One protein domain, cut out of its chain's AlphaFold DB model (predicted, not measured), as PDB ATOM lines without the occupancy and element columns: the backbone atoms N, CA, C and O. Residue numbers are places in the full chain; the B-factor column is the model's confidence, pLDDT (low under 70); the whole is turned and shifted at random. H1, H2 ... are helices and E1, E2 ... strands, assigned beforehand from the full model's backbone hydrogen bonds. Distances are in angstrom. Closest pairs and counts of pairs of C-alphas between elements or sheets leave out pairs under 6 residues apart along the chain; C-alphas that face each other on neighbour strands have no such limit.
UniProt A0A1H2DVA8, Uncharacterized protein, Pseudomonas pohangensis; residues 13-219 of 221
ATOM      1  N   GLU A  13     288.681 211.221 239.344       92.06
ATOM      2  CA  GLU A  13     287.894 212.443 239.558       92.06
ATOM      3  C   GLU A  13     288.402 213.219 240.773       92.06
ATOM      4  O   GLU A  13     288.638 214.424 240.683       92.06
ATOM      5  N   ALA A  14     288.637 212.532 241.893       88.81
ATOM      6  CA  ALA A  14     289.162 213.154 243.103       88.81
ATOM      7  C   ALA A  14     290.531 213.805 242.850       88.81
ATOM      8  O   ALA A  14     290.825 214.903 243.335       88.81
ATOM      9  N   GLU A  15     291.372 213.137 242.063       89.75
ATOM     10  CA  GLU A  15     292.670 213.657 241.651       89.75
ATOM     11  C   GLU A  15     292.557 214.815 240.666       89.75
ATOM     12  O   GLU A  15     293.227 215.833 240.841       89.75
ATOM     13  N   TYR A  16     291.652 214.728 239.695       88.81
ATOM     14  CA  TYR A  16     291.339 215.838 238.805       88.81
ATOM     15  C   TYR A  16     290.943 217.092 239.597       88.81
ATOM     16  O   TYR A  16     291.509 218.163 239.381       88.81
ATOM     17  N   VAL A  17     290.048 216.959 240.582       88.56
ATOM     18  CA  VAL A  17     289.630 218.069 241.456       88.56
ATOM     19  C   VAL A  17     290.795 218.616 242.283       88.56
ATOM     20  O   VAL A  17     290.902 219.832 242.487       88.56
ATOM     21  N   ARG A  18     291.710 217.742 242.724       87.44
ATOM     22  CA  ARG A  18     292.961 218.142 243.381       87.44
ATOM     23  C   ARG A  18     293.884 218.930 242.443       87.44
ATOM     24  O   ARG A  18     294.655 219.734 242.926       87.44
ATOM     25  N   PHE A  19     293.821 218.779 241.127       87.56
ATOM     26  CA  PHE A  19     294.658 219.572 240.214       87.56
ATOM     27  C   PHE A  19     293.949 220.778 239.600       87.56
ATOM     28  O   PHE A  19     294.583 221.559 238.887       87.56
ATOM     29  N   LEU A  20     292.666 220.992 239.911       87.50
ATOM     30  CA  LEU A  20     291.960 222.179 239.448       87.50
ATOM     31  C   LEU A  20     292.586 223.462 240.008       87.50
ATOM     32  O   LEU A  20     292.686 223.677 241.228       87.50
ATOM     33  N   GLU A  21     292.955 224.325 239.065       87.31
ATOM     34  CA  GLU A  21     293.381 225.698 239.299       87.31
ATOM     35  C   GLU A  21     292.266 226.475 240.021       87.31
ATOM     36  O   GLU A  21     291.074 226.232 239.813       87.31
ATOM     37  N   GLY A  22     292.660 227.361 240.940       86.62
ATOM     38  CA  GLY A  22     291.744 227.970 241.896       86.62
ATOM     39  C   GLY A  22     290.663 228.846 241.267       86.62
ATOM     40  O   GLY A  22     289.519 228.785 241.716       86.62
ATOM     41  N   ASP A  23     290.985 229.605 240.219       85.44
ATOM     42  CA  ASP A  23     290.015 230.482 239.558       85.44
ATOM     43  C   ASP A  23     288.997 229.659 238.765       85.44
ATOM     44  O   ASP A  23     287.792 229.890 238.869       85.44
ATOM     45  N   VAL A  24     289.458 228.645 238.022       89.06
ATOM     46  CA  VAL A  24     288.565 227.721 237.297       89.06
ATOM     47  C   VAL A  24     287.628 227.008 238.269       89.06
ATOM     48  O   VAL A  24     286.415 226.965 238.056       89.06
ATOM     49  N   PHE A  25     288.165 226.490 239.370       91.62
ATOM     50  CA  PHE A  25     287.378 225.781 240.371       91.62
ATOM     51  C   PHE A  25     286.375 226.708 241.073       91.62
ATOM     52  O   PHE A  25     285.194 226.372 241.171       91.62
ATOM     53  N   GLY A  26     286.797 227.904 241.489       93.50
ATOM     54  CA  GLY A  26     285.895 228.900 242.065       93.50
ATOM     55  C   GLY A  26     284.734 229.239 241.126       93.50
ATOM     56  O   GLY A  26     283.583 229.282 241.558       93.50
ATOM     57  N   LYS A  27     285.013 229.410 239.828       93.38
ATOM     58  CA  LYS A  27     284.003 229.682 238.794       93.38
ATOM     59  C   LYS A  27     283.024 228.523 238.595       93.38
ATOM     60  O   LYS A  27     281.825 228.759 238.455       93.38
ATOM     61  N   MET A  28     283.500 227.275 238.629       93.94
ATOM     62  CA  MET A  28     282.626 226.092 238.596       93.94
ATOM     63  C   MET A  28     281.675 226.064 239.798       93.94
ATOM     64  O   MET A  28     280.478 225.828 239.623       93.94
ATOM     65  N   LEU A  29     282.189 226.360 240.996       95.88
ATOM     66  CA  LEU A  29     281.387 226.426 242.218       95.88
ATOM     67  C   LEU A  29     280.368 227.565 242.169       95.88
ATOM     68  O   LEU A  29     279.209 227.342 242.515       95.88
ATOM     69  N   LEU A  30     280.756 228.752 241.687       95.94
ATOM     70  CA  LEU A  30     279.824 229.862 241.484       95.94
ATOM     71  C   LEU A  30     278.702 229.463 240.514       95.94
ATOM     72  O   LEU A  30     277.531 229.675 240.820       95.94
ATOM     73  N   LYS A  31     279.027 228.848 239.369       95.44
ATOM     74  CA  LYS A  31     278.009 228.403 238.404       95.44
ATOM     75  C   LYS A  31     277.036 227.404 239.034       95.44
ATOM     76  O   LYS A  31     275.824 227.564 238.898       95.44
ATOM     77  N   SER A  32     277.560 226.395 239.734       95.25
ATOM     78  CA  SER A  32     276.746 225.392 240.433       95.25
ATOM     79  C   SER A  32     275.841 226.047 241.480       95.25
ATOM     80  O   SER A  32     274.633 225.814 241.491       95.25
ATOM     81  N   TYR A  33     276.391 226.959 242.284       96.44
ATOM     82  CA  TYR A  33     275.648 227.742 243.265       96.44
ATOM     83  C   TYR A  33     274.487 228.531 242.635       96.44
ATOM     84  O   TYR A  33     273.338 228.403 243.063       96.44
ATOM     85  N   LEU A  34     274.751 229.312 241.586       96.38
ATOM     86  CA  LEU A  34     273.737 230.156 240.947       96.38
ATOM     87  C   LEU A  34     272.613 229.330 240.302       96.38
ATOM     88  O   LEU A  34     271.436 229.648 240.473       96.38
ATOM     89  N   LEU A  35     272.955 228.239 239.613       95.69
ATOM     90  CA  LEU A  35     271.969 227.389 238.942       95.69
ATOM     91  C   LEU A  35     271.167 226.524 239.919       95.69
ATOM     92  O   LEU A  35     269.964 226.344 239.747       95.69
ATOM     93  N   ARG A  36     271.828 225.934 240.920       94.81
ATOM     94  CA  ARG A  36     271.241 224.869 241.751       94.81
ATOM     95  C   ARG A  36     270.708 225.374 243.084       94.81
ATOM     96  O   ARG A  36     269.726 224.830 243.577       94.81
ATOM     97  N   VAL A  37     271.333 226.404 243.652       94.69
ATOM     98  CA  VAL A  37     270.941 226.969 244.949       94.69
ATOM     99  C   VAL A  37     270.053 228.187 244.745       94.69
ATOM    100  O   VAL A  37     268.945 228.229 245.279       94.69
ATOM    101  N   ILE A  38     270.501 229.164 243.953       95.69
ATOM    102  CA  ILE A  38     269.720 230.385 243.704       95.69
ATOM    103  C   ILE A  38     268.563 230.118 242.737       95.69
ATOM    104  O   ILE A  38     267.459 230.607 242.973       95.69
ATOM    105  N   GLY A  39     268.782 229.279 241.722       94.94
ATOM    106  CA  GLY A  39     267.769 228.929 240.725       94.94
ATOM    107  C   GLY A  39     267.710 229.910 239.554       94.94
ATOM    108  O   GLY A  39     266.636 230.120 238.996       94.94
ATOM    109  N   LEU A  40     268.841 230.533 239.208       95.44
ATOM    110  CA  LEU A  40     268.952 231.356 238.002       95.44
ATOM    111  C   LEU A  40     268.980 230.484 236.746       95.44
ATOM    112  O   LEU A  40     269.334 229.302 236.802       95.44
ATOM    113  N   SER A  41     268.629 231.073 235.604       95.69
ATOM    114  CA  SER A  41     268.768 230.400 234.316       95.69
ATOM    115  C   SER A  41     270.203 230.510 233.793       95.69
ATOM    116  O   SER A  41     270.947 231.415 234.166       95.69
ATOM    117  N   GLU A  42     270.607 229.607 232.895       94.56
ATOM    118  CA  GLU A  42     271.934 229.705 232.268       94.56
ATOM    119  C   GLU A  42     272.111 231.000 231.468       94.56
ATOM    120  O   GLU A  42     273.213 231.538 231.432       94.56
ATOM    121  N   SER A  43     271.037 231.532 230.874       94.62
ATOM    122  CA  SER A  43     271.068 232.814 230.160       94.62
ATOM    123  C   SER A  43     271.333 234.014 231.067       94.62
ATOM    124  O   SER A  43     271.782 235.045 230.574       94.62
ATOM    125  N   ASP A  44     271.106 233.879 232.376       94.50
ATOM    126  CA  ASP A  44     271.369 234.940 233.348       94.50
ATOM    127  C   ASP A  44     272.822 234.934 233.843       94.50
ATOM    128  O   ASP A  44     273.187 235.745 234.690       94.50
ATOM    129  N   ILE A  45     273.659 234.002 233.376       94.56
ATOM    130  CA  ILE A  45     275.001 233.777 233.917       94.56
ATOM    131  C   ILE A  45     276.018 233.770 232.780       94.56
ATOM    132  O   ILE A  45     276.020 232.885 231.926       94.56
ATOM    133  N   HIS A  46     276.967 234.699 232.827       93.00
ATOM    134  CA  HIS A  46     278.113 234.712 231.930       93.00
ATOM    135  C   HIS A  46     279.409 234.543 232.726       93.00
ATOM    136  O   HIS A  46     279.729 235.352 233.590       93.00
ATOM    137  N   ILE A  47     280.166 233.484 232.443       90.50
ATOM    138  CA  ILE A  47     281.451 233.199 233.094       90.50
ATOM    139  C   ILE A  47     282.506 233.038 231.999       90.50
ATOM    140  O   ILE A  47     282.492 232.017 231.302       90.50
ATOM    141  N   PRO A  48     283.417 234.008 231.819       82.94
ATOM    142  CA  PRO A  48     284.441 233.919 230.792       82.94
ATOM    143  C   PRO A  48     285.489 232.847 231.134       82.94
ATOM    144  O   PRO A  48     285.879 232.656 232.293       82.94
ATOM    145  N   ILE A  49     285.963 232.137 230.105       71.38
ATOM    146  CA  ILE A  49     286.896 231.007 230.235       71.38
ATOM    147  C   ILE A  49     288.324 231.521 230.441       71.38
ATOM    148  O   ILE A  49     288.989 231.883 229.477       71.38
ATOM    149  N   GLY A  50     288.828 231.525 231.675       66.12
ATOM    150  CA  GLY A  50     290.214 231.907 231.999       66.12
ATOM    151  C   GLY A  50     290.315 233.095 232.959       66.12
ATOM    152  O   GLY A  50     289.337 233.452 233.620       66.12
ATOM    153  N   ARG A  51     291.500 233.712 233.048       63.56
ATOM    154  CA  ARG A  51     291.788 234.869 233.919       63.56
ATOM    155  C   ARG A  51     291.595 236.185 233.167       63.56
ATOM    156  O   ARG A  51     292.553 236.798 232.713       63.56
ATOM    157  N   TRP A  52     290.343 236.598 232.991       58.75
ATOM    158  CA  TRP A  52     290.009 237.790 232.197       58.75
ATOM    159  C   TRP A  52     290.149 239.099 232.976       58.75
ATOM    160  O   TRP A  52     290.357 240.139 232.355       58.75
ATOM    161  N   GLY A  53     290.169 239.024 234.315       53.62
ATOM    162  CA  GLY A  53     290.470 240.125 235.237       53.62
ATOM    163  C   GLY A  53     291.717 240.942 234.892       53.62
ATOM    164  O   GLY A  53     291.754 242.150 235.114       53.62
ATOM    165  N   ASP A  54     292.716 240.289 234.296       49.84
ATOM    166  CA  ASP A  54     294.032 240.872 234.041       49.84
ATOM    167  C   ASP A  54     294.281 241.215 232.557       49.84
ATOM    168  O   ASP A  54     295.311 241.809 232.238       49.84
ATOM    169  N   MET A  55     293.377 240.851 231.634       46.91
ATOM    170  CA  MET A  55     293.649 240.921 230.186       46.91
ATOM    171  C   MET A  55     293.102 242.162 229.461       46.91
ATOM    172  O   MET A  55     293.347 242.296 228.265       46.91
ATOM    173  N   ASN A  56     292.416 243.094 230.140       52.19
ATOM    174  CA  ASN A  56     291.881 244.349 229.557       52.19
ATOM    175  C   ASN A  56     291.029 244.184 228.273       52.19
ATOM    176  O   ASN A  56     290.781 245.157 227.561       52.19
ATOM    177  N   ALA A  57     290.582 242.972 227.961       46.69
ATOM    178  CA  ALA A  57     289.841 242.652 226.757       46.69
ATOM    179  C   ALA A  57     288.422 242.287 227.179       46.69
ATOM    180  O   ALA A  57     288.255 241.211 227.738       46.69
ATOM    181  N   GLU A  58     287.466 243.209 227.002       51.72
ATOM    182  CA  GLU A  58     286.011 243.011 226.793       51.72
ATOM    183  C   GLU A  58     285.214 244.255 227.265       51.72
ATOM    184  O   GLU A  58     285.622 244.942 228.207       51.72
ATOM    185  N   PRO A  59     284.061 244.565 226.635       43.22
ATOM    186  CA  PRO A  59     283.258 245.759 226.928       43.22
ATOM    187  C   PRO A  59     282.544 245.734 228.293       43.22
ATOM    188  O   PRO A  59     282.026 246.766 228.715       43.22
ATOM    189  N   HIS A  60     282.522 244.594 228.995       47.78
ATOM    190  CA  HIS A  60     281.801 244.415 230.265       47.78
ATOM    191  C   HIS A  60     282.683 244.412 231.523       47.78
ATOM    192  O   HIS A  60     282.210 244.077 232.608       47.78
ATOM    193  N   GLY A  61     283.941 244.839 231.405       52.84
ATOM    194  CA  GLY A  61     284.851 244.897 232.543       52.84
ATOM    195  C   GLY A  61     285.351 243.514 232.955       52.84
ATOM    196  O   GLY A  61     284.753 242.476 232.688       52.84
ATOM    197  N   ALA A  62     286.520 243.502 233.574       66.00
ATOM    198  CA  ALA A  62     287.331 242.321 233.814       66.00
ATOM    199  C   ALA A  62     286.804 241.486 235.009       66.00
ATOM    200  O   ALA A  62     287.500 241.298 236.002       66.00
ATOM    201  N   ALA A  63     285.540 241.062 234.981       79.12
ATOM    202  CA  ALA A  63     284.904 240.300 236.058       79.12
ATOM    203  C   ALA A  63     285.109 238.791 235.913       79.12
ATOM    204  O   ALA A  63     285.232 238.263 234.806       79.12
ATOM    205  N   ASP A  64     285.117 238.080 237.041       87.56
ATOM    206  CA  ASP A  64     285.182 236.617 237.029       87.56
ATOM    207  C   ASP A  64     283.877 235.986 236.553       87.56
ATOM    208  O   ASP A  64     283.907 234.899 235.968       87.56
ATOM    209  N   ALA A  65     282.759 236.674 236.787       91.44
ATOM    210  CA  ALA A  65     281.450 236.362 236.245       91.44
ATOM    211  C   ALA A  65     280.582 237.624 236.139       91.44
ATOM    212  O   ALA A  65     280.762 238.581 236.894       91.44
ATOM    213  N   LEU A  66     279.604 237.590 235.238       92.56
ATOM    214  CA  LEU A  66     278.501 238.536 235.163       92.56
ATOM    215  C   LEU A  66     277.193 237.788 235.427       92.56
ATOM    216  O   LEU A  66     276.980 236.696 234.892       92.56
ATOM    217  N   VAL A  67     276.316 238.376 236.234       93.62
ATOM    218  CA  VAL A  67     275.007 237.802 236.572       93.62
ATOM    219  C   VAL A  67     273.904 238.809 236.261       93.62
ATOM    220  O   VAL A  67     273.940 239.931 236.762       93.62
ATOM    221  N   LEU A  68     272.932 238.426 235.436       92.12
ATOM    222  CA  LEU A  68     271.782 239.249 235.079       92.12
ATOM    223  C   LEU A  68     270.697 239.112 236.145       92.12
ATOM    224  O   LEU A  68     270.155 238.033 236.367       92.12
ATOM    225  N   LEU A  69     270.346 240.222 236.788       89.00
ATOM    226  CA  LEU A  69     269.246 240.289 237.742       89.00
ATOM    227  C   LEU A  69     268.443 241.562 237.519       89.00
ATOM    228  O   LEU A  69     269.001 242.652 237.426       89.00
ATOM    229  N   ASN A  70     267.118 241.430 237.441       86.69
ATOM    230  CA  ASN A  70     266.192 242.556 237.267       86.69
ATOM    231  C   ASN A  70     266.576 243.499 236.104       86.69
ATOM    232  O   ASN A  70     266.405 244.711 236.198       86.69
ATOM    233  N   GLY A  71     267.126 242.949 235.013       85.19
ATOM    234  CA  GLY A  71     267.549 243.717 233.837       85.19
ATOM    235  C   GLY A  71     268.919 244.398 233.945       85.19
ATOM    236  O   GLY A  71     269.310 245.091 233.008       85.19
ATOM    237  N   ARG A  72     269.666 244.195 235.038       88.06
ATOM    238  CA  ARG A  72     271.030 244.709 235.235       88.06
ATOM    239  C   ARG A  72     272.041 243.567 235.322       88.06
ATOM    240  O   ARG A  72     271.817 242.593 236.036       88.06
ATOM    241  N   TRP A  73     273.171 243.716 234.633       89.50
ATOM    242  CA  TRP A  73     274.333 242.845 234.811       89.50
ATOM    243  C   TRP A  73     275.138 243.277 236.034       89.50
ATOM    244  O   TRP A  73     275.468 244.454 236.173       89.50
ATOM    245  N   LEU A  74     275.443 242.317 236.898       91.56
ATOM    246  CA  LEU A  74     276.271 242.487 238.085       91.56
ATOM    247  C   LEU A  74     277.591 241.758 237.897       91.56
ATOM    248  O   LEU A  74     277.606 240.572 237.565       91.56
ATOM    249  N   ALA A  75     278.687 242.457 238.142       91.44
ATOM    250  CA  ALA A  75     280.032 241.934 238.115       91.44
ATOM    251  C   ALA A  75     280.380 241.256 239.446       91.44
ATOM    252  O   ALA A  75     280.275 241.844 240.524       91.44
ATOM    253  N   VAL A  76     280.814 240.000 239.361       93.00
ATOM    254  CA  VAL A  76     281.157 239.165 240.513       93.00
ATOM    255  C   VAL A  76     282.647 238.842 240.478       93.00
ATOM    256  O   VAL A  76     283.144 238.286 239.499       93.00
ATOM    257  N   GLU A  77     283.348 239.158 241.565       92.88
ATOM    258  CA  GLU A  77     284.696 238.657 241.854       92.88
ATOM    259  C   GLU A  77     284.583 237.287 242.521       92.88
ATOM    260  O   GLU A  77     283.808 237.111 243.467       92.88
ATOM    261  N   VAL A  78     285.392 236.323 242.085       94.38
ATOM    262  CA  VAL A  78     285.400 234.978 242.658       94.38
ATOM    263  C   VAL A  78     286.719 234.727 243.368       94.38
ATOM    264  O   VAL A  78     287.799 234.896 242.812       94.38
ATOM    265  N   LYS A  79     286.646 234.268 244.618       94.56
ATOM    266  CA  LYS A  79     287.822 233.827 245.372       94.56
ATOM    267  C   LYS A  79     287.631 232.427 245.906       94.56
ATOM    268  O   LYS A  79     286.641 232.147 246.568       94.56
ATOM    269  N   LEU A  80     288.626 231.578 245.680       94.69
ATOM    270  CA  LEU A  80     288.684 230.235 246.234       94.69
ATOM    271  C   LEU A  80     289.740 230.158 247.339       94.69
ATOM    272  O   LEU A  80     290.876 230.598 247.156       94.69
ATOM    273  N   ALA A  81     289.394 229.520 248.452       94.88
ATOM    274  CA  ALA A  81     290.344 229.086 249.465       94.88
ATOM    275  C   ALA A  81     290.165 227.594 249.767       94.88
ATOM    276  O   ALA A  81     289.053 227.088 249.875       94.88
ATOM    277  N   ARG A  82     291.280 226.889 249.959       92.94
ATOM    278  CA  ARG A  82     291.306 225.560 250.593       92.94
ATOM    279  C   ARG A  82     291.689 225.709 252.061       92.94
ATOM    280  O   ARG A  82     292.196 226.762 252.460       92.94
ATOM    281  N   LEU A  83     291.456 224.678 252.869       92.31
ATOM    282  CA  LEU A  83     291.872 224.688 254.267       92.31
ATOM    283  C   LEU A  83     293.381 224.868 254.374       92.31
ATOM    284  O   LEU A  83     294.175 224.114 253.803       92.31
ATOM    285  N   ASN A  84     293.762 225.842 255.188       87.69
ATOM    286  CA  ASN A  84     295.131 226.070 255.592       87.69
ATOM    287  C   ASN A  84     295.257 225.918 257.111       87.69
ATOM    288  O   ASN A  84     294.364 226.308 257.861       87.69
ATOM    289  N   ILE A  85     296.396 225.408 257.570       84.12
ATOM    290  CA  ILE A  85     296.790 225.399 258.979       84.12
ATOM    291  C   ILE A  85     297.998 226.322 259.079       84.12
ATOM    292  O   ILE A  85     299.138 225.930 258.817       84.12
ATOM    293  N   ALA A  86     297.738 227.590 259.399       76.94
ATOM    294  CA  ALA A  86     298.803 228.575 259.507       76.94
ATOM    295  C   ALA A  86     299.744 228.187 260.653       76.94
ATOM    296  O   ALA A  86     299.281 227.807 261.725       76.94
ATOM    297  N   ASN A  87     301.056 228.325 260.441       76.94
ATOM    298  CA  ASN A  87     302.073 228.081 261.467       76.94
ATOM    299  C   ASN A  87     302.071 226.640 262.028       76.94
ATOM    300  O   ASN A  87     302.378 226.416 263.199       76.94
ATOM    301  N   LYS A  88     301.768 225.640 261.185       76.25
ATOM    302  CA  LYS A  88     301.835 224.211 261.549       76.25
ATOM    303  C   LYS A  88     303.199 223.809 262.137       76.25
ATOM    304  O   LYS A  88     303.253 222.992 263.048       76.25
ATOM    305  N   SER A  89     304.288 224.422 261.664       75.62
ATOM    306  CA  SER A  89     305.662 224.182 262.136       75.62
ATOM    307  C   SER A  89     305.893 224.507 263.616       75.62
ATOM    308  O   SER A  89     306.828 223.975 264.203       75.62
ATOM    309  N   ILE A  90     305.042 225.337 264.228       80.94
ATOM    310  CA  ILE A  90     305.090 225.673 265.661       80.94
ATOM    311  C   ILE A  90     303.913 225.059 266.443       80.94
ATOM    312  O   ILE A  90     303.577 225.529 267.526       80.94
ATOM    313  N   GLY A  91     303.263 224.025 265.894       78.38
ATOM    314  CA  GLY A  91     302.242 223.230 266.591       78.38
ATOM    315  C   GLY A  91     300.802 223.753 266.510       78.38
ATOM    316  O   GLY A  91     299.930 223.234 267.201       78.38
ATOM    317  N   GLN A  92     300.514 224.760 265.680       78.50
ATOM    318  CA  GLN A  92     299.134 225.209 265.450       78.50
ATOM    319  C   GLN A  92     298.326 224.144 264.696       78.50
ATOM    320  O   GLN A  92     298.799 223.575 263.713       78.50
ATOM    321  N   THR A  93     297.085 223.918 265.130       82.62
ATOM    322  CA  THR A  93     296.155 222.937 264.536       82.62
ATOM    323  C   THR A  93     294.899 223.573 263.943       82.62
ATOM    324  O   THR A  93     294.121 222.901 263.271       82.62
ATOM    325  N   LYS A  94     294.685 224.875 264.168       87.69
ATOM    326  CA  LYS A  94     293.471 225.571 263.733       87.69
ATOM    327  C   LYS A  94     293.441 225.731 262.215       87.69
ATOM    328  O   LYS A  94     294.337 226.335 261.619       87.69
ATOM    329  N   THR A  95     292.365 225.247 261.607       91.19
ATOM    330  CA  THR A  95     292.101 225.418 260.182       91.19
ATOM    331  C   THR A  95     291.494 226.790 259.900       91.19
ATOM    332  O   THR A  95     290.699 227.335 260.672       91.19
ATOM    333  N   ASN A  96     291.899 227.381 258.784       92.94
ATOM    334  CA  ASN A  96     291.387 228.659 258.316       92.94
ATOM    335  C   ASN A  96     291.265 228.681 256.793       92.94
ATOM    336  O   ASN A  96     291.989 227.972 256.091       92.94
ATOM    337  N   TRP A  97     290.393 229.558 256.310       95.06
ATOM    338  CA  TRP A  97     290.404 230.035 254.934       95.06
ATOM    339  C   TRP A  97     291.012 231.429 254.889       95.06
ATOM    340  O   TRP A  97     290.762 232.254 255.771       95.06
ATOM    341  N   ALA A  98     291.816 231.690 253.865       93.12
ATOM    342  CA  ALA A  98     292.449 232.979 253.644       93.12
ATOM    343  C   ALA A  98     292.209 233.423 252.202       93.12
ATOM    344  O   ALA A  98     292.583 232.721 251.265       93.12
ATOM    345  N   PHE A  99     291.614 234.600 252.049       93.81
ATOM    346  CA  PHE A  99     291.299 235.218 250.770       93.81
ATOM    347  C   PHE A  99     292.157 236.475 250.617       93.81
ATOM    348  O   PHE A  99     292.205 237.301 251.524       93.81
ATOM    349  N   ASN A 100     292.849 236.611 249.485       91.38
ATOM    350  CA  ASN A 100     293.794 237.699 249.211       91.38
ATOM    351  C   ASN A 100     293.505 238.330 247.841       91.38
ATOM    352  O   ASN A 100     292.823 237.722 247.019       91.38
ATOM    353  N   ASN A 101     294.084 239.506 247.569       88.69
ATOM    354  CA  ASN A 101     293.968 240.221 246.285       88.69
ATOM    355  C   ASN A 101     292.509 240.465 245.870       88.69
ATOM    356  O   ASN A 101     292.109 240.218 244.725       88.69
ATOM    357  N   ILE A 102     291.713 240.882 246.854       91.00
ATOM    358  CA  ILE A 102     290.273 241.095 246.723       91.00
ATOM    359  C   ILE A 102     289.987 242.454 246.091       91.00
ATOM    360  O   ILE A 102     289.368 242.518 245.045       91.00
ATOM    361  N   LEU A 103     290.480 243.529 246.705       89.56
ATOM    362  CA  LEU A 103     290.234 244.921 246.314       89.56
ATOM    363  C   LEU A 103     291.229 245.440 245.272       89.56
ATOM    364  O   LEU A 103     291.031 246.509 244.699       89.56
ATOM    365  N   ARG A 104     292.348 244.735 245.075       86.56
ATOM    366  CA  ARG A 104     293.420 245.154 244.172       86.56
ATOM    367  C   ARG A 104     293.924 244.013 243.306       86.56
ATOM    368  O   ARG A 104     294.036 242.876 243.766       86.56
ATOM    369  N   THR A 105     294.280 244.343 242.070       80.69
ATOM    370  CA  THR A 105     295.004 243.452 241.155       80.69
ATOM    371  C   THR A 105     296.432 243.191 241.663       80.69
ATOM    372  O   THR A 105     296.940 243.943 242.507       80.69
ATOM    373  N   PRO A 106     297.143 242.180 241.126       76.38
ATOM    374  CA  PRO A 106     298.572 241.997 241.399       76.38
ATOM    375  C   PRO A 106     299.421 243.236 241.058       76.38
ATOM    376  O   PRO A 106     300.396 243.532 241.749       76.38
ATOM    377  N   SER A 107     299.013 244.011 240.045       79.56
ATOM    378  CA  SER A 107     299.621 245.295 239.662       79.56
ATOM    379  C   SER A 107     299.204 246.482 240.550       79.56
ATOM    380  O   SER A 107     299.587 247.616 240.275       79.56
ATOM    381  N   LYS A 108     298.475 246.229 241.647       80.44
ATOM    382  CA  LYS A 108     297.979 247.200 242.643       80.44
ATOM    383  C   LYS A 108     296.869 248.143 242.160       80.44
ATOM    384  O   LYS A 108     296.502 249.052 242.916       80.44
ATOM    385  N   ALA A 109     296.310 247.917 240.972       82.50
ATOM    386  CA  ALA A 109     295.143 248.649 240.484       82.50
ATOM    387  C   ALA A 109     293.912 248.310 241.334       82.50
ATOM    388  O   ALA A 109     293.783 247.180 241.804       82.50
ATOM    389  N   ALA A 110     293.039 249.292 241.566       84.75
ATOM    390  CA  ALA A 110     291.790 249.067 242.283       84.75
ATOM    391  C   ALA A 110     290.829 248.242 241.421       84.75
ATOM    392  O   ALA A 110     290.725 248.458 240.215       84.75
ATOM    393  N   LYS A 111     290.147 247.300 242.060       85.44
ATOM    394  CA  LYS A 111     289.067 246.517 241.469       85.44
ATOM    395  C   LYS A 111     287.732 247.206 241.737       85.44
ATOM    396  O   LYS A 111     287.576 247.832 242.782       85.44
ATOM    397  N   ALA A 112     286.798 247.071 240.805       83.75
ATOM    398  CA  ALA A 112     285.443 247.593 240.918       83.75
ATOM    399  C   ALA A 112     284.476 246.502 240.446       83.75
ATOM    400  O   ALA A 112     284.352 246.252 239.249       83.75
ATOM    401  N   TYR A 113     283.861 245.819 241.406       89.69
ATOM    402  CA  TYR A 113     282.868 244.769 241.191       89.69
ATOM    403  C   TYR A 113     281.657 245.055 242.075       89.69
ATOM    404  O   TYR A 113     281.770 245.818 243.027       89.69
ATOM    405  N   ASP A 114     280.518 244.428 241.799       91.50
ATOM    406  CA  ASP A 114     279.320 244.580 242.629       91.50
ATOM    407  C   ASP A 114     279.371 243.639 243.843       91.50
ATOM    408  O   ASP A 114     279.030 244.014 244.969       91.50
ATOM    409  N   ILE A 115     279.813 242.395 243.627       94.19
ATOM    410  CA  ILE A 115     279.764 241.319 244.625       94.19
ATOM    411  C   ILE A 115     281.094 240.567 244.684       94.19
ATOM    412  O   ILE A 115     281.709 240.266 243.664       94.19
ATOM    413  N   LEU A 116     281.498 240.184 245.895       95.44
ATOM    414  CA  LEU A 116     282.499 239.148 246.126       95.44
ATOM    415  C   LEU A 116     281.817 237.821 246.476       95.44
ATOM    416  O   LEU A 116     281.105 237.731 247.477       95.44
ATOM    417  N   PHE A 117     282.121 236.777 245.706       97.12
ATOM    418  CA  PHE A 117     281.850 235.382 246.042       97.12
ATOM    419  C   PHE A 117     283.148 234.709 246.517       97.12
ATOM    420  O   PHE A 117     283.966 234.246 245.719       97.12
ATOM    421  N   ALA A 118     283.361 234.675 247.833       97.06
ATOM    422  CA  ALA A 118     284.539 234.070 248.451       97.06
ATOM    423  C   ALA A 118     284.199 232.689 249.021       97.06
ATOM    424  O   ALA A 118     283.639 232.573 250.112       97.06
ATOM    425  N   VAL A 119     284.543 231.636 248.283       97.50
ATOM    426  CA  VAL A 119     284.237 230.244 248.608       97.50
ATOM    427  C   VAL A 119     285.434 229.523 249.220       97.50
ATOM    428  O   VAL A 119     286.541 229.490 248.684       97.50
ATOM    429  N   GLY A 120     285.198 228.930 250.380       96.50
ATOM    430  CA  GLY A 120     286.098 228.029 251.063       96.50
ATOM    431  C   GLY A 120     285.681 226.578 250.848       96.50
ATOM    432  O   GLY A 120     284.526 226.220 251.068       96.50
ATOM    433  N   VAL A 121     286.629 225.731 250.454       95.38
ATOM    434  CA  VAL A 121     286.424 224.283 250.335       95.38
ATOM    435  C   VAL A 121     287.042 223.605 251.551       95.38
ATOM    436  O   VAL A 121     288.188 223.891 251.921       95.38
ATOM    437  N   ASN A 122     286.288 222.706 252.181       92.12
ATOM    438  CA  ASN A 122     286.688 221.941 253.358       92.12
ATOM    439  C   ASN A 122     287.606 220.766 252.977       92.12
ATOM    440  O   ASN A 122     287.355 219.617 253.318       92.12
ATOM    441  N   VAL A 123     288.667 221.060 252.228       90.19
ATOM    442  CA  VAL A 123     289.730 220.122 251.845       90.19
ATOM    443  C   VAL A 123     291.081 220.780 252.082       90.19
ATOM    444  O   VAL A 123     291.209 222.003 251.983       90.19
ATOM    445  N   LEU A 124     292.100 219.987 252.414       87.50
ATOM    446  CA  LEU A 124     293.450 220.496 252.665       87.50
ATOM    447  C   LEU A 124     294.097 221.065 251.392       87.50
ATOM    448  O   LEU A 124     293.724 220.737 250.269       87.50
ATOM    449  N   GLY A 125     295.107 221.918 251.566       81.44
ATOM    450  CA  GLY A 125     296.011 222.282 250.474       81.44
ATOM    451  C   GLY A 125     296.748 221.059 249.910       81.44
ATOM    452  O   GLY A 125     297.078 220.130 250.647       81.44
ATOM    453  N   PHE A 126     297.028 221.078 248.609       78.38
ATOM    454  CA  PHE A 126     297.551 219.928 247.857       78.38
ATOM    455  C   PHE A 126     298.896 219.399 248.338       78.38
ATOM    456  O   PHE A 126     299.172 218.212 248.198       78.38
ATOM    457  N   GLU A 127     299.714 220.289 248.890       77.19
ATOM    458  CA  GLU A 127     301.050 220.003 249.417       77.19
ATOM    459  C   GLU A 127     300.999 219.202 250.729       77.19
ATOM    460  O   GLU A 127     302.033 218.810 251.264       77.19
ATOM    461  N   ASN A 128     299.813 218.993 251.315       82.56
ATOM    462  CA  ASN A 128     299.693 218.307 252.592       82.56
ATOM    463  C   ASN A 128     299.773 216.779 252.404       82.56
ATOM    464  O   ASN A 128     298.898 216.214 251.747       82.56
ATOM    465  N   PRO A 129     300.734 216.084 253.046       82.69
ATOM    466  CA  PRO A 129     300.853 214.627 252.948       82.69
ATOM    467  C   PRO A 129     299.609 213.859 253.420       82.69
ATOM    468  O   PRO A 129     299.371 212.749 252.966       82.69
ATOM    469  N   GLY A 130     298.802 214.447 254.310       86.44
ATOM    470  CA  GLY A 130     297.552 213.859 254.802       86.44
ATOM    471  C   GLY A 130     296.316 214.212 253.970       86.44
ATOM    472  O   GLY A 130     295.203 214.057 254.466       86.44
ATOM    473  N   TYR A 131     296.478 214.744 252.750       89.25
ATOM    474  CA  TYR A 131     295.362 215.225 251.924       89.25
ATOM    475  C   TYR A 131     294.280 214.159 251.721       89.25
ATOM    476  O   TYR A 131     293.111 214.429 251.988       89.25
ATOM    477  N   TRP A 132     294.659 212.955 251.276       91.56
ATOM    478  CA  TRP A 132     293.684 211.914 250.945       91.56
ATOM    479  C   TRP A 132     292.968 211.375 252.171       91.56
ATOM    480  O   TRP A 132     291.749 211.283 252.155       91.56
ATOM    481  N   GLU A 133     293.696 211.077 253.247       91.62
ATOM    482  CA  GLU A 133     293.099 210.630 254.510       91.62
ATOM    483  C   GLU A 133     292.081 211.651 255.032       91.62
ATOM    484  O   GLU A 133     290.945 211.293 255.345       91.62
ATOM    485  N   PHE A 134     292.452 212.935 255.024       90.94
ATOM    486  CA  PHE A 134     291.545 214.010 255.399       90.94
ATOM    487  C   PHE A 134     290.319 214.057 254.479       90.94
ATOM    488  O   PHE A 134     289.196 214.056 254.974       90.94
ATOM    489  N   PHE A 135     290.516 214.043 253.157       92.25
ATOM    490  CA  PHE A 135     289.424 214.090 252.182       92.25
ATOM    491  C   PHE A 135     288.424 212.947 252.390       92.25
ATOM    492  O   PHE A 135     287.231 213.212 252.530       92.25
ATOM    493  N   ARG A 136     288.903 211.702 252.520       93.38
ATOM    494  CA  ARG A 136     288.046 210.539 252.802       93.38
ATOM    495  C   ARG A 136     287.284 210.708 254.111       93.38
ATOM    496  O   ARG A 136     286.080 210.480 254.151       93.38
ATOM    497  N   SER A 137     287.966 211.143 255.175       93.00
ATOM    498  CA  SER A 137     287.329 211.352 256.481       93.00
ATOM    499  C   SER A 137     286.216 212.405 256.423       93.00
ATOM    500  O   SER A 137     285.143 212.190 256.975       93.00
ATOM    501  N   THR A 138     286.429 213.496 255.678       93.44
ATOM    502  CA  THR A 138     285.434 214.559 255.495       93.44
ATOM    503  C   THR A 138     284.240 214.082 254.666       93.44
ATOM    504  O   THR A 138     283.101 214.371 255.022       93.44
ATOM    505  N   ILE A 139     284.472 213.325 253.588       94.44
ATOM    506  CA  ILE A 139     283.395 212.724 252.786       94.44
ATOM    507  C   ILE A 139     282.572 211.746 253.631       94.44
ATOM    508  O   ILE A 139     281.345 211.792 253.602       94.44
ATOM    509  N   LEU A 140     283.224 210.893 254.424       94.12
ATOM    510  CA  LEU A 140     282.541 209.950 255.313       94.12
ATOM    511  C   LEU A 140     281.680 210.669 256.354       94.12
ATOM    512  O   LEU A 140     280.543 210.270 256.574       94.12
ATOM    513  N   GLU A 141     282.188 211.743 256.961       94.38
ATOM    514  CA  GLU A 141     281.436 212.534 257.938       94.38
ATOM    515  C   GLU A 141     280.202 213.194 257.307       94.38
ATOM    516  O   GLU A 141     279.094 213.088 257.833       94.38
ATOM    517  N   LEU A 142     280.373 213.851 256.158       93.31
ATOM    518  CA  LEU A 142     279.304 214.615 255.515       93.31
ATOM    519  C   LEU A 142     278.290 213.735 254.774       93.31
ATOM    520  O   LEU A 142     277.119 214.104 254.681       93.31
ATOM    521  N   SER A 143     278.698 212.555 254.299       94.06
ATOM    522  CA  SER A 143     277.789 211.623 253.615       94.06
ATOM    523  C   SER A 143     276.727 211.020 254.541       94.06
ATOM    524  O   SER A 143     275.698 210.541 254.066       94.06
ATOM    525  N   VAL A 144     276.907 211.123 255.865       92.69
ATOM    526  CA  VAL A 144     275.855 210.821 256.853       92.69
ATOM    527  C   VAL A 144     274.631 211.720 256.652       92.69
ATOM    528  O   VAL A 144     273.501 211.259 256.810       92.69
ATOM    529  N   ALA A 145     274.842 212.994 256.309       89.31
ATOM    530  CA  ALA A 145     273.770 213.953 256.054       89.31
ATOM    531  C   ALA A 145     273.304 213.946 254.588       89.31
ATOM    532  O   ALA A 145     272.125 214.187 254.328       89.31
ATOM    533  N   ASP A 146     274.204 213.656 253.645       91.94
ATOM    534  CA  ASP A 146     273.896 213.555 252.217       91.94
ATOM    535  C   ASP A 146     274.571 212.322 251.583       91.94
ATOM    536  O   ASP A 146     275.729 212.399 251.165       91.94
ATOM    537  N   PRO A 147     273.848 211.195 251.441       91.88
ATOM    538  CA  PRO A 147     274.394 209.967 250.862       91.88
ATOM    539  C   PRO A 147     274.853 210.083 249.401       91.88
ATOM    540  O   PRO A 147     275.489 209.159 248.896       91.88
ATOM    541  N   SER A 148     274.510 211.172 248.698       92.38
ATOM    542  CA  SER A 148     274.979 211.411 247.329       92.38
ATOM    543  C   SER A 148     276.411 211.950 247.269       92.38
ATOM    544  O   SER A 148     277.043 211.891 246.214       92.38
ATOM    545  N   LEU A 149     276.946 212.449 248.390       93.38
ATOM    546  CA  LEU A 149     278.326 212.900 248.477       93.38
ATOM    547  C   LEU A 149     279.281 211.702 248.520       93.38
ATOM    548  O   LEU A 149     279.248 210.885 249.438       93.38
ATOM    549  N   SER A 150     280.185 211.642 247.548       94.06
ATOM    550  CA  SER A 150     281.222 210.616 247.448       94.06
ATOM    551  C   SER A 150     282.556 211.216 246.998       94.06
ATOM    552  O   SER A 150     282.647 212.384 246.616       94.06
ATOM    553  N   GLU A 151     283.601 210.393 247.009       91.94
ATOM    554  CA  GLU A 151     284.949 210.773 246.571       91.94
ATOM    555  C   GLU A 151     285.023 211.114 245.070       91.94
ATOM    556  O   GLU A 151     285.974 211.765 244.649       91.94
ATOM    557  N   THR A 152     284.026 210.711 244.273       93.31
ATOM    558  CA  THR A 152     283.995 210.919 242.815       93.31
ATOM    559  C   THR A 152     283.241 212.176 242.391       93.31
ATOM    560  O   THR A 152     283.246 212.508 241.209       93.31
ATOM    561  N   VAL A 153     282.559 212.850 243.320       92.69
ATOM    562  CA  VAL A 153     281.731 214.019 243.009       92.69
ATOM    563  C   VAL A 153     282.606 215.169 242.508       92.69
ATOM    564  O   VAL A 153     283.616 215.526 243.121       92.69
ATOM    565  N   LEU A 154     282.192 215.791 241.406       92.94
ATOM    566  CA  LEU A 154     282.885 216.910 240.776       92.94
ATOM    567  C   LEU A 154     282.301 218.276 241.197       92.94
ATOM    568  O   LEU A 154     281.123 218.379 241.523       92.94
ATOM    569  N   PRO A 155     283.067 219.383 241.109       90.81
ATOM    570  CA  PRO A 155     282.648 220.717 241.559       90.81
ATOM    571  C   PRO A 155     281.369 221.287 240.944       90.81
ATOM    572  O   PRO A 155     280.745 222.178 241.515       90.81
ATOM    573  N   HIS A 156     281.004 220.830 239.747       87.31
ATOM    574  CA  HIS A 156     279.793 221.275 239.062       87.31
ATOM    575  C   HIS A 156     278.547 220.489 239.502       87.31
ATOM    576  O   HIS A 156     277.431 220.842 239.114       87.31
ATOM    577  N   GLU A 157     278.724 219.432 240.293       91.88
ATOM    578  CA  GLU A 157     277.643 218.610 240.818       91.88
ATOM    579  C   GLU A 157     277.104 219.194 242.136       91.88
ATOM    580  O   GLU A 157     277.880 219.702 242.950       91.88
ATOM    581  N   PRO A 158     275.782 219.118 242.392       91.38
ATOM    582  CA  PRO A 158     275.179 219.688 243.598       91.38
ATOM    583  C   PRO A 158     275.750 219.119 244.901       91.38
ATOM    584  O   PRO A 158     275.977 219.873 245.844       91.38
ATOM    585  N   ALA A 159     276.031 217.813 244.939       94.12
ATOM    586  CA  ALA A 159     276.548 217.145 246.130       94.12
ATOM    587  C   ALA A 159     277.884 217.749 246.598       94.12
ATOM    588  O   ALA A 159     278.144 217.804 247.800       94.12
ATOM    589  N   PHE A 160     278.696 218.297 245.683       95.50
ATOM    590  CA  PHE A 160     279.984 218.911 246.019       95.50
ATOM    591  C   PHE A 160     279.830 220.140 246.922       95.50
ATOM    592  O   PHE A 160     280.724 220.470 247.702       95.50
ATOM    593  N   LEU A 161     278.683 220.824 246.853       94.69
ATOM    594  CA  LEU A 161     278.409 222.011 247.661       94.69
ATOM    595  C   LEU A 161     278.387 221.700 249.165       94.69
ATOM    596  O   LEU A 161     278.666 222.591 249.964       94.69
ATOM    597  N   ASN A 162     278.172 220.442 249.566       94.94
ATOM    598  CA  ASN A 162     278.306 220.014 250.962       94.94
ATOM    599  C   ASN A 162     279.722 220.212 251.526       94.94
ATOM    600  O   ASN A 162     279.882 220.386 252.730       94.94
ATOM    601  N   LEU A 163     280.749 220.234 250.671       95.50
ATOM    602  CA  LEU A 163     282.137 220.486 251.073       95.50
ATOM    603  C   LEU A 163     282.466 221.976 251.192       95.50
ATOM    604  O   LEU A 163     283.595 222.327 251.539       95.50
ATOM    605  N   CYS A 164     281.535 222.862 250.847       97.00
ATOM    606  CA  CYS A 164     281.834 224.259 250.587       97.00
ATOM    607  C   CYS A 164     281.077 225.187 251.537       97.00
ATOM    608  O   CYS A 164     279.888 225.013 251.801       97.00
ATOM    609  N   GLY A 165     281.752 226.235 251.997       97.25
ATOM    610  CA  GLY A 165     281.121 227.406 252.597       97.25
ATOM    611  C   GLY A 165     281.504 228.651 251.814       97.25
ATOM    612  O   GLY A 165     282.606 228.721 251.280       97.25
ATOM    613  N   ALA A 166     280.624 229.642 251.728       97.75
ATOM    614  CA  ALA A 166     280.922 230.880 251.021       97.75
ATOM    615  C   ALA A 166     280.532 232.113 251.823       97.75
ATOM    616  O   ALA A 166     279.543 232.117 252.558       97.75
ATOM    617  N   PHE A 167     281.317 233.167 251.629       97.25
ATOM    618  CA  PHE A 167     280.950 234.525 251.978       97.25
ATOM    619  C   PHE A 167     280.496 235.247 250.714       97.25
ATOM    620  O   PHE A 167     281.210 235.242 249.708       97.25
ATOM    621  N   ILE A 168     279.327 235.874 250.781       96.94
ATOM    622  CA  ILE A 168     278.738 236.635 249.680       96.94
ATOM    623  C   ILE A 168     278.553 238.064 250.171       96.94
ATOM    624  O   ILE A 168     277.665 238.333 250.980       96.94
ATOM    625  N   LEU A 169     279.439 238.959 249.738       94.69
ATOM    626  CA  LEU A 169     279.507 240.329 250.244       94.69
ATOM    627  C   LEU A 169     279.290 241.340 249.115       94.69
ATOM    628  O   LEU A 169     279.840 241.139 248.030       94.69
ATOM    629  N   PRO A 170     278.596 242.462 249.375       93.56
ATOM    630  CA  PRO A 170     278.731 243.660 248.552       93.56
ATOM    631  C   PRO A 170     280.199 244.087 248.521       93.56
ATOM    632  O   PRO A 170     280.847 244.115 249.574       93.56
ATOM    633  N   PHE A 171     280.732 244.424 247.353       90.56
ATOM    634  CA  PHE A 171     282.166 244.685 247.217       90.56
ATOM    635  C   PHE A 171     282.641 245.879 248.066       90.56
ATOM    636  O   PHE A 171     283.674 245.795 248.729       90.56
ATOM    637  N   ASP A 172     281.825 246.929 248.168       88.69
ATOM    638  CA  ASP A 172     282.118 248.128 248.971       88.69
ATOM    639  C   ASP A 172     282.127 247.879 250.485       88.69
ATOM    640  O   ASP A 172     282.662 248.674 251.257       88.69
ATOM    641  N   SER A 173     281.562 246.756 250.938       89.44
ATOM    642  CA  SER A 173     281.559 246.386 252.358       89.44
ATOM    643  C   SER A 173     282.877 245.751 252.821       89.44
ATOM    644  O   SER A 173     283.047 245.454 254.006       89.44
ATOM    645  N   ILE A 174     283.815 245.510 251.900       90.81
ATOM    646  CA  ILE A 174     285.057 244.793 252.173       90.81
ATOM    647  C   ILE A 174     286.115 245.789 252.676       90.81
ATOM    648  O   ILE A 174     286.609 246.611 251.907       90.81
ATOM    649  N   PRO A 175     286.552 245.700 253.945       88.00
ATOM    650  CA  PRO A 175     287.417 246.723 254.532       88.00
ATOM    651  C   PRO A 175     288.880 246.613 254.089       88.00
ATOM    652  O   PRO A 175     289.643 247.565 254.214       88.00
ATOM    653  N   ASN A 176     289.309 245.433 253.634       91.31
ATOM    654  CA  ASN A 176     290.714 245.125 253.395       91.31
ATOM    655  C   ASN A 176     290.900 244.277 252.136       91.31
ATOM    656  O   ASN A 176     290.068 243.445 251.793       91.31
ATOM    657  N   ASN A 177     292.069 244.401 251.499       91.06
ATOM    658  CA  ASN A 177     292.436 243.609 250.315       91.06
ATOM    659  C   ASN A 177     292.628 242.100 250.601       91.06
ATOM    660  O   ASN A 177     292.970 241.327 249.704       91.06
ATOM    661  N   HIS A 178     292.471 241.689 251.856       92.44
ATOM    662  CA  HIS A 178     292.519 240.309 252.299       92.44
ATOM    663  C   HIS A 178     291.634 240.128 253.533       92.44
ATOM    664  O   HIS A 178     291.463 241.058 254.323       92.44
ATOM    665  N   PHE A 179     291.136 238.913 253.741       92.81
ATOM    666  CA  PHE A 179     290.612 238.503 255.036       92.81
ATOM    667  C   PHE A 179     290.869 237.016 255.278       92.81
ATOM    668  O   PHE A 179     291.010 236.214 254.353       92.81
ATOM    669  N   ARG A 180     290.959 236.650 256.556       92.19
ATOM    670  CA  ARG A 180     291.157 235.274 257.009       92.19
ATOM    671  C   ARG A 180     290.083 234.933 258.023       92.19
ATOM    672  O   ARG A 180     289.839 235.718 258.935       92.19
ATOM    673  N   VAL A 181     289.504 233.745 257.903       91.69
ATOM    674  CA  VAL A 181     288.510 233.247 258.855       91.69
ATOM    675  C   VAL A 181     288.947 231.892 259.380       91.69
ATOM    676  O   VAL A 181     289.211 230.969 258.615       91.69
ATOM    677  N   THR A 182     289.053 231.789 260.703       93.12
ATOM    678  CA  THR A 182     289.311 230.515 261.381       93.12
ATOM    679  C   THR A 182     287.996 229.764 261.498       93.12
ATOM    680  O   THR A 182     287.035 230.323 262.023       93.12
ATOM    681  N   LEU A 183     287.946 228.510 261.045       91.75
ATOM    682  CA  LEU A 183     286.685 227.767 260.942       91.75
ATOM    683  C   LEU A 183     286.015 227.583 262.310       91.75
ATOM    684  O   LEU A 183     284.814 227.792 262.451       91.75
ATOM    685  N   SER A 184     286.805 227.321 263.355       91.44
ATOM    686  CA  SER A 184     286.310 227.191 264.734       91.44
ATOM    687  C   SER A 184     285.751 228.491 265.336       91.44
ATOM    688  O   SER A 184     285.246 228.472 266.452       91.44
ATOM    689  N   ALA A 185     285.907 229.630 264.655       91.44
ATOM    690  CA  ALA A 185     285.446 230.949 265.086       91.44
ATOM    691  C   ALA A 185     284.593 231.636 264.001       91.44
ATOM    692  O   ALA A 185     284.493 232.860 263.968       91.44
ATOM    693  N   LEU A 186     283.989 230.858 263.093       91.25
ATOM    694  CA  LEU A 186     283.119 231.381 262.034       91.25
ATOM    695  C   LEU A 186     281.954 232.194 262.604       91.25
ATOM    696  O   LEU A 186     281.707 233.304 262.143       91.25
ATOM    697  N   SER A 187     281.297 231.683 263.647       90.12
ATOM    698  CA  SER A 187     280.123 232.314 264.262       90.12
ATOM    699  C   SER A 187     280.409 233.677 264.898       90.12
ATOM    700  O   SER A 187     279.514 234.516 264.960       90.12
ATOM    701  N   SER A 188     281.644 233.917 265.346       91.12
ATOM    702  CA  SER A 188     282.086 235.193 265.922       91.12
ATOM    703  C   SER A 188     282.823 236.094 264.925       91.12
ATOM    704  O   SER A 188     283.273 237.179 265.291       91.12
ATOM    705  N   SER A 189     282.951 235.671 263.663       89.94
ATOM    706  CA  SER A 189     283.553 236.479 262.605       89.94
ATOM    707  C   SER A 189     282.683 237.703 262.291       89.94
ATOM    708  O   SER A 189     281.465 237.553 262.156       89.94
ATOM    709  N   PRO A 190     283.270 238.893 262.047       89.50
ATOM    710  CA  PRO A 190     282.510 240.048 261.556       89.50
ATOM    711  C   PRO A 190     281.841 239.773 260.198       89.50
ATOM    712  O   PRO A 190     280.868 240.427 259.839       89.50
ATOM    713  N   PHE A 191     282.327 238.774 259.456       90.25
ATOM    714  CA  PHE A 191     281.765 238.362 258.173       90.25
ATOM    715  C   PHE A 191     280.675 237.286 258.290       90.25
ATOM    716  O   PHE A 191     280.132 236.873 257.268       90.25
ATOM    717  N   ASN A 192     280.327 236.821 259.498       93.00
ATOM    718  CA  ASN A 192     279.348 235.742 259.693       93.00
ATOM    719  C   ASN A 192     277.968 236.072 259.093       93.00
ATOM    720  O   ASN A 192     277.287 235.202 258.554       93.00
ATOM    721  N   GLN A 193     277.570 237.347 259.118       93.19
ATOM    722  CA  GLN A 193     276.306 237.782 258.516       93.19
ATOM    723  C   GLN A 193     276.241 237.561 256.996       93.19
ATOM    724  O   GLN A 193     275.146 237.427 256.458       93.19
ATOM    725  N   TYR A 194     277.394 237.459 256.331       95.12
ATOM    726  CA  TYR A 194     277.530 237.204 254.895       95.12
ATOM    727  C   TYR A 194     277.860 235.742 254.570       95.12
ATOM    728  O   TYR A 194     278.105 235.417 253.412       95.12
ATOM    729  N   PHE A 195     277.926 234.870 255.579       96.75
ATOM    730  CA  PHE A 195     278.375 233.491 255.435       96.75
ATOM    731  C   PHE A 195     277.212 232.497 255.355       96.75
ATOM    732  O   PHE A 195     276.204 232.626 256.061       96.75
ATOM    733  N   SER A 196     277.404 231.456 254.543       97.31
ATOM    734  CA  SER A 196     276.617 230.226 254.577       97.31
ATOM    735  C   SER A 196     277.461 229.019 254.181       97.31
ATOM    736  O   SER A 196     278.272 229.094 253.255       97.31
ATOM    737  N   TRP A 197     277.198 227.874 254.809       96.50
ATOM    738  CA  TRP A 197     277.502 226.585 254.188       96.50
ATOM    739  C   TRP A 197     276.615 226.406 252.953       96.50
ATOM    740  O   TRP A 197     275.430 226.749 252.997       96.50
ATOM    741  N   LEU A 198     277.177 225.917 251.845       96.25
ATOM    742  CA  LEU A 198     276.487 225.913 250.549       96.25
ATOM    743  C   LEU A 198     275.405 224.833 250.425       96.25
ATOM    744  O   LEU A 198     274.605 224.881 249.496       96.25
ATOM    745  N   ASN A 199     275.329 223.910 251.383       93.25
ATOM    746  CA  ASN A 199     274.211 222.980 251.528       93.25
ATOM    747  C   ASN A 199     273.002 223.578 252.277       93.25
ATOM    748  O   ASN A 199     271.921 222.994 252.261       93.25
ATOM    749  N   ASN A 200     273.138 224.754 252.900       95.38
ATOM    750  CA  ASN A 200     272.017 225.466 253.512       95.38
ATOM    751  C   ASN A 200     271.377 226.429 252.504       95.38
ATOM    752  O   ASN A 200     271.618 227.637 252.524       95.38
ATOM    753  N   THR A 201     270.527 225.886 251.629       95.25
ATOM    754  CA  THR A 201     269.873 226.639 250.546       95.25
ATOM    755  C   THR A 201     269.127 227.880 251.032       95.25
ATOM    756  O   THR A 201     269.201 228.927 250.388       95.25
ATOM    757  N   THR A 202     268.423 227.794 252.165       96.56
ATOM    758  CA  THR A 202     267.673 228.928 252.726       96.56
ATOM    759  C   THR A 202     268.618 230.067 253.080       96.56
ATOM    760  O   THR A 202     268.464 231.178 252.573       96.56
ATOM    761  N   ARG A 203     269.657 229.775 253.871       96.88
ATOM    762  CA  ARG A 203     270.636 230.782 254.280       96.88
ATOM    763  C   ARG A 203     271.403 231.349 253.087       96.88
ATOM    764  O   ARG A 203     271.622 232.553 253.034       96.88
ATOM    765  N   CYS A 204     271.760 230.515 252.112       97.00
ATOM    766  CA  CYS A 204     272.388 230.949 250.864       97.00
ATOM    767  C   CYS A 204     271.543 231.984 250.108       97.00
ATOM    768  O   CYS A 204     272.053 233.034 249.714       97.00
ATOM    769  N   LYS A 205     270.241 231.725 249.945       96.25
ATOM    770  CA  LYS A 205     269.323 232.675 249.303       96.25
ATOM    771  C   LYS A 205     269.223 233.983 250.089       96.25
ATOM    772  O   LYS A 205     269.295 235.047 249.485       96.25
ATOM    773  N   GLU A 206     269.134 233.914 251.417       95.94
ATOM    774  CA  GLU A 206     269.099 235.102 252.282       95.94
ATOM    775  C   GLU A 206     270.342 235.986 252.121       95.94
ATOM    776  O   GLU A 206     270.214 237.200 251.934       95.94
ATOM    777  N   ILE A 207     271.546 235.400 252.184       95.56
ATOM    778  CA  ILE A 207     272.792 236.174 252.069       95.56
ATOM    779  C   ILE A 207     272.976 236.735 250.657       95.56
ATOM    780  O   ILE A 207     273.437 237.865 250.515       95.56
ATOM    781  N   TRP A 208     272.554 236.000 249.620       94.69
ATOM    782  CA  TRP A 208     272.580 236.472 248.235       94.69
ATOM    783  C   TRP A 208     271.666 237.685 248.050       94.69
ATOM    784  O   TRP A 208     272.120 238.738 247.608       94.69
ATOM    785  N   SER A 209     270.402 237.584 248.471       92.75
ATOM    786  CA  SER A 209     269.455 238.703 248.415       92.75
ATOM    787  C   SER A 209     269.922 239.910 249.231       92.75
ATOM    788  O   SER A 209     269.784 241.045 248.779       92.75
ATOM    789  N   SER A 210     270.516 239.681 250.406       90.44
ATOM    790  CA  SER A 210     271.034 240.758 251.259       90.44
ATOM    791  C   SER A 210     272.223 241.480 250.619       90.44
ATOM    792  O   SER A 210     272.291 242.707 250.671       90.44
ATOM    793  N   ALA A 211     273.140 240.743 249.981       88.44
ATOM    794  CA  ALA A 211     274.277 241.336 249.282       88.44
ATOM    795  C   ALA A 211     273.828 242.216 248.100       88.44
ATOM    796  O   ALA A 211     274.350 243.312 247.904       88.44
ATOM    797  N   LEU A 212     272.802 241.774 247.367       86.19
ATOM    798  CA  LEU A 212     272.221 242.528 246.253       86.19
ATOM    799  C   LEU A 212     271.547 243.829 246.696       86.19
ATOM    800  O   LEU A 212     271.710 244.855 246.042       86.19
ATOM    801  N   ALA A 213     270.796 243.801 247.801       80.44
ATOM    802  CA  ALA A 213     270.060 244.969 248.283       80.44
ATOM    803  C   ALA A 213     270.987 246.142 248.644       80.44
ATOM    804  O   ALA A 213     270.652 247.299 248.395       80.44
ATOM    805  N   VAL A 214     272.168 245.842 249.192       65.94
ATOM    806  CA  VAL A 214     273.169 246.858 249.538       65.94
ATOM    807  C   VAL A 214     273.872 247.380 248.283       65.94
ATOM    808  O   VAL A 214     273.979 248.593 248.124       65.94
ATOM    809  N   GLY A 215     274.273 246.493 247.364       55.44
ATOM    810  CA  GLY A 215     274.968 246.876 246.127       55.44
ATOM    811  C   GLY A 215     274.124 247.727 245.169       55.44
ATOM    812  O   GLY A 215     274.634 248.659 244.567       55.44
ATOM    813  N   ILE A 216     272.811 247.480 245.075       54.03
ATOM    814  CA  ILE A 216     271.914 248.249 244.189       54.03
ATOM    815  C   ILE A 216     271.626 249.657 244.740       54.03
ATOM    816  O   ILE A 216     271.388 250.583 243.968       54.03
ATOM    817  N   SER A 217     271.656 249.839 246.064       47.47
ATOM    818  CA  SER A 217     271.364 251.136 246.694       47.47
ATOM    819  C   SER A 217     272.461 252.190 246.492       47.47
ATOM    820  O   SER A 217     272.160 253.381 246.522       47.47
ATOM    821  N   ALA A 218     273.705 251.768 246.242       46.22
ATOM    822  CA  ALA A 218     274.841 252.669 246.047       46.22
ATOM    823  C   ALA A 218     274.825 253.394 244.687       46.22
ATOM    824  O   ALA A 218     275.395 254.472 244.578       46.22
ATOM    825  N   ASP A 219     274.123 252.859 243.679       42.69
ATOM    826  CA  ASP A 219     274.024 253.465 242.337       42.69
ATOM    827  C   ASP A 219     272.806 254.388 242.149       42.69
ATOM    828  O   ASP A 219     272.570 254.895 241.050       42.69
TER     829      ASP A 219
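AT A GLANCE: This is residues 13 to 219 of the 221 residues of an uncharacterized protein of Pseudomonas pohangensis (UniProt A0A1H2DVA8). A strongly twisted sheet of seven strands makes the core, with H2 packed on one face and the longest helix, H5, on the opposite face. The long strand E2 pairs in turn with E1, E4 and E3; H3 and H4 sit by the last residues of E4, H1 lies off the sheet near H3, and residues 87 to 92 stick out. There are 207 residues printed, with five named helices and seven named strands in the order H1 H2 E1 E2 E3 E4 H3 H4 E5 E6 E7 H5. The branched sheet and the class are both mixed. The whole is compact and rounded, with a radius of gyration of the C-alphas of 16.8 A and spans of 47 by 37 by 33 A.

HOW THE PARTS SIT: H1, residues 13 to 19, is not on the sheet. H2, residues 22 to 38, is on it, closest to E2, residues 72 to 85, at the C-alphas of Gly 26 and Leu 80, 5.2 A. E1, residues 65 to 69, E2 and E3, residues 95 to 100, form a meander, each strand the antiparallel neighbour of the one before, and two hairpins; N 67 and O 74 are 2.9 A apart, N 84 and O 96 2.9 A. E4, residues 115 to 124, is parallel to E2, on the other side of it from E1, with N 79 and O 117 at 2.9 A. H3, residues 131 to 143, only grazes the sheet; its closest C-alphas to E4 are Tyr 131 and Leu 124, 5.7 A. H4, residues 158 to 163, only grazes it too and touches residues 29 to 36 of H2 at a steep tilt of 61 degrees, closest at the C-alphas of Pro 158 and Ser 32, 6.7 A. E5, residues 164 to 170, is antiparallel to E4, with N 118 and O 167 at 2.9 A. Edge strand E6, residues 178 to 182, is antiparallel to E3, with N 97 and O 181 at 2.9 A. Edge strand E7, residues 195 to 197, is antiparallel to E5, with N 166 and O 196 at 2.9 A. H5, residues 201 to 219, touches H2 about perpendicular, at 77 degrees, closest at the C-alphas of Thr 201 and Val 37, 5.7 A. Every O i to N i+4 pair is within hydrogen-bond range in H1 and H3, against 12 of 13 in H2, 12 of 15 in H5 and 0 of 2 in H4, where 3 of 3 O i to N i+3 pairs are.

IN THESE COORDINATES: H1 begins at C-alpha 13 (287.894, 212.443, 239.558). E2 measures 40.0 A and H5 28.4 A, ending at C-alpha 219 (274.024, 253.465, 242.337).

THE WHOLE: The C-alphas farthest apart, of Gly 71 and Ile 90, are 52.4 A apart. The printed part has no cut; the links H2 to E1, E3 to E4, H3 to H4 and E6 to E7 are long. Residues 50 to 62 and 214 to 219 have pLDDT under 70.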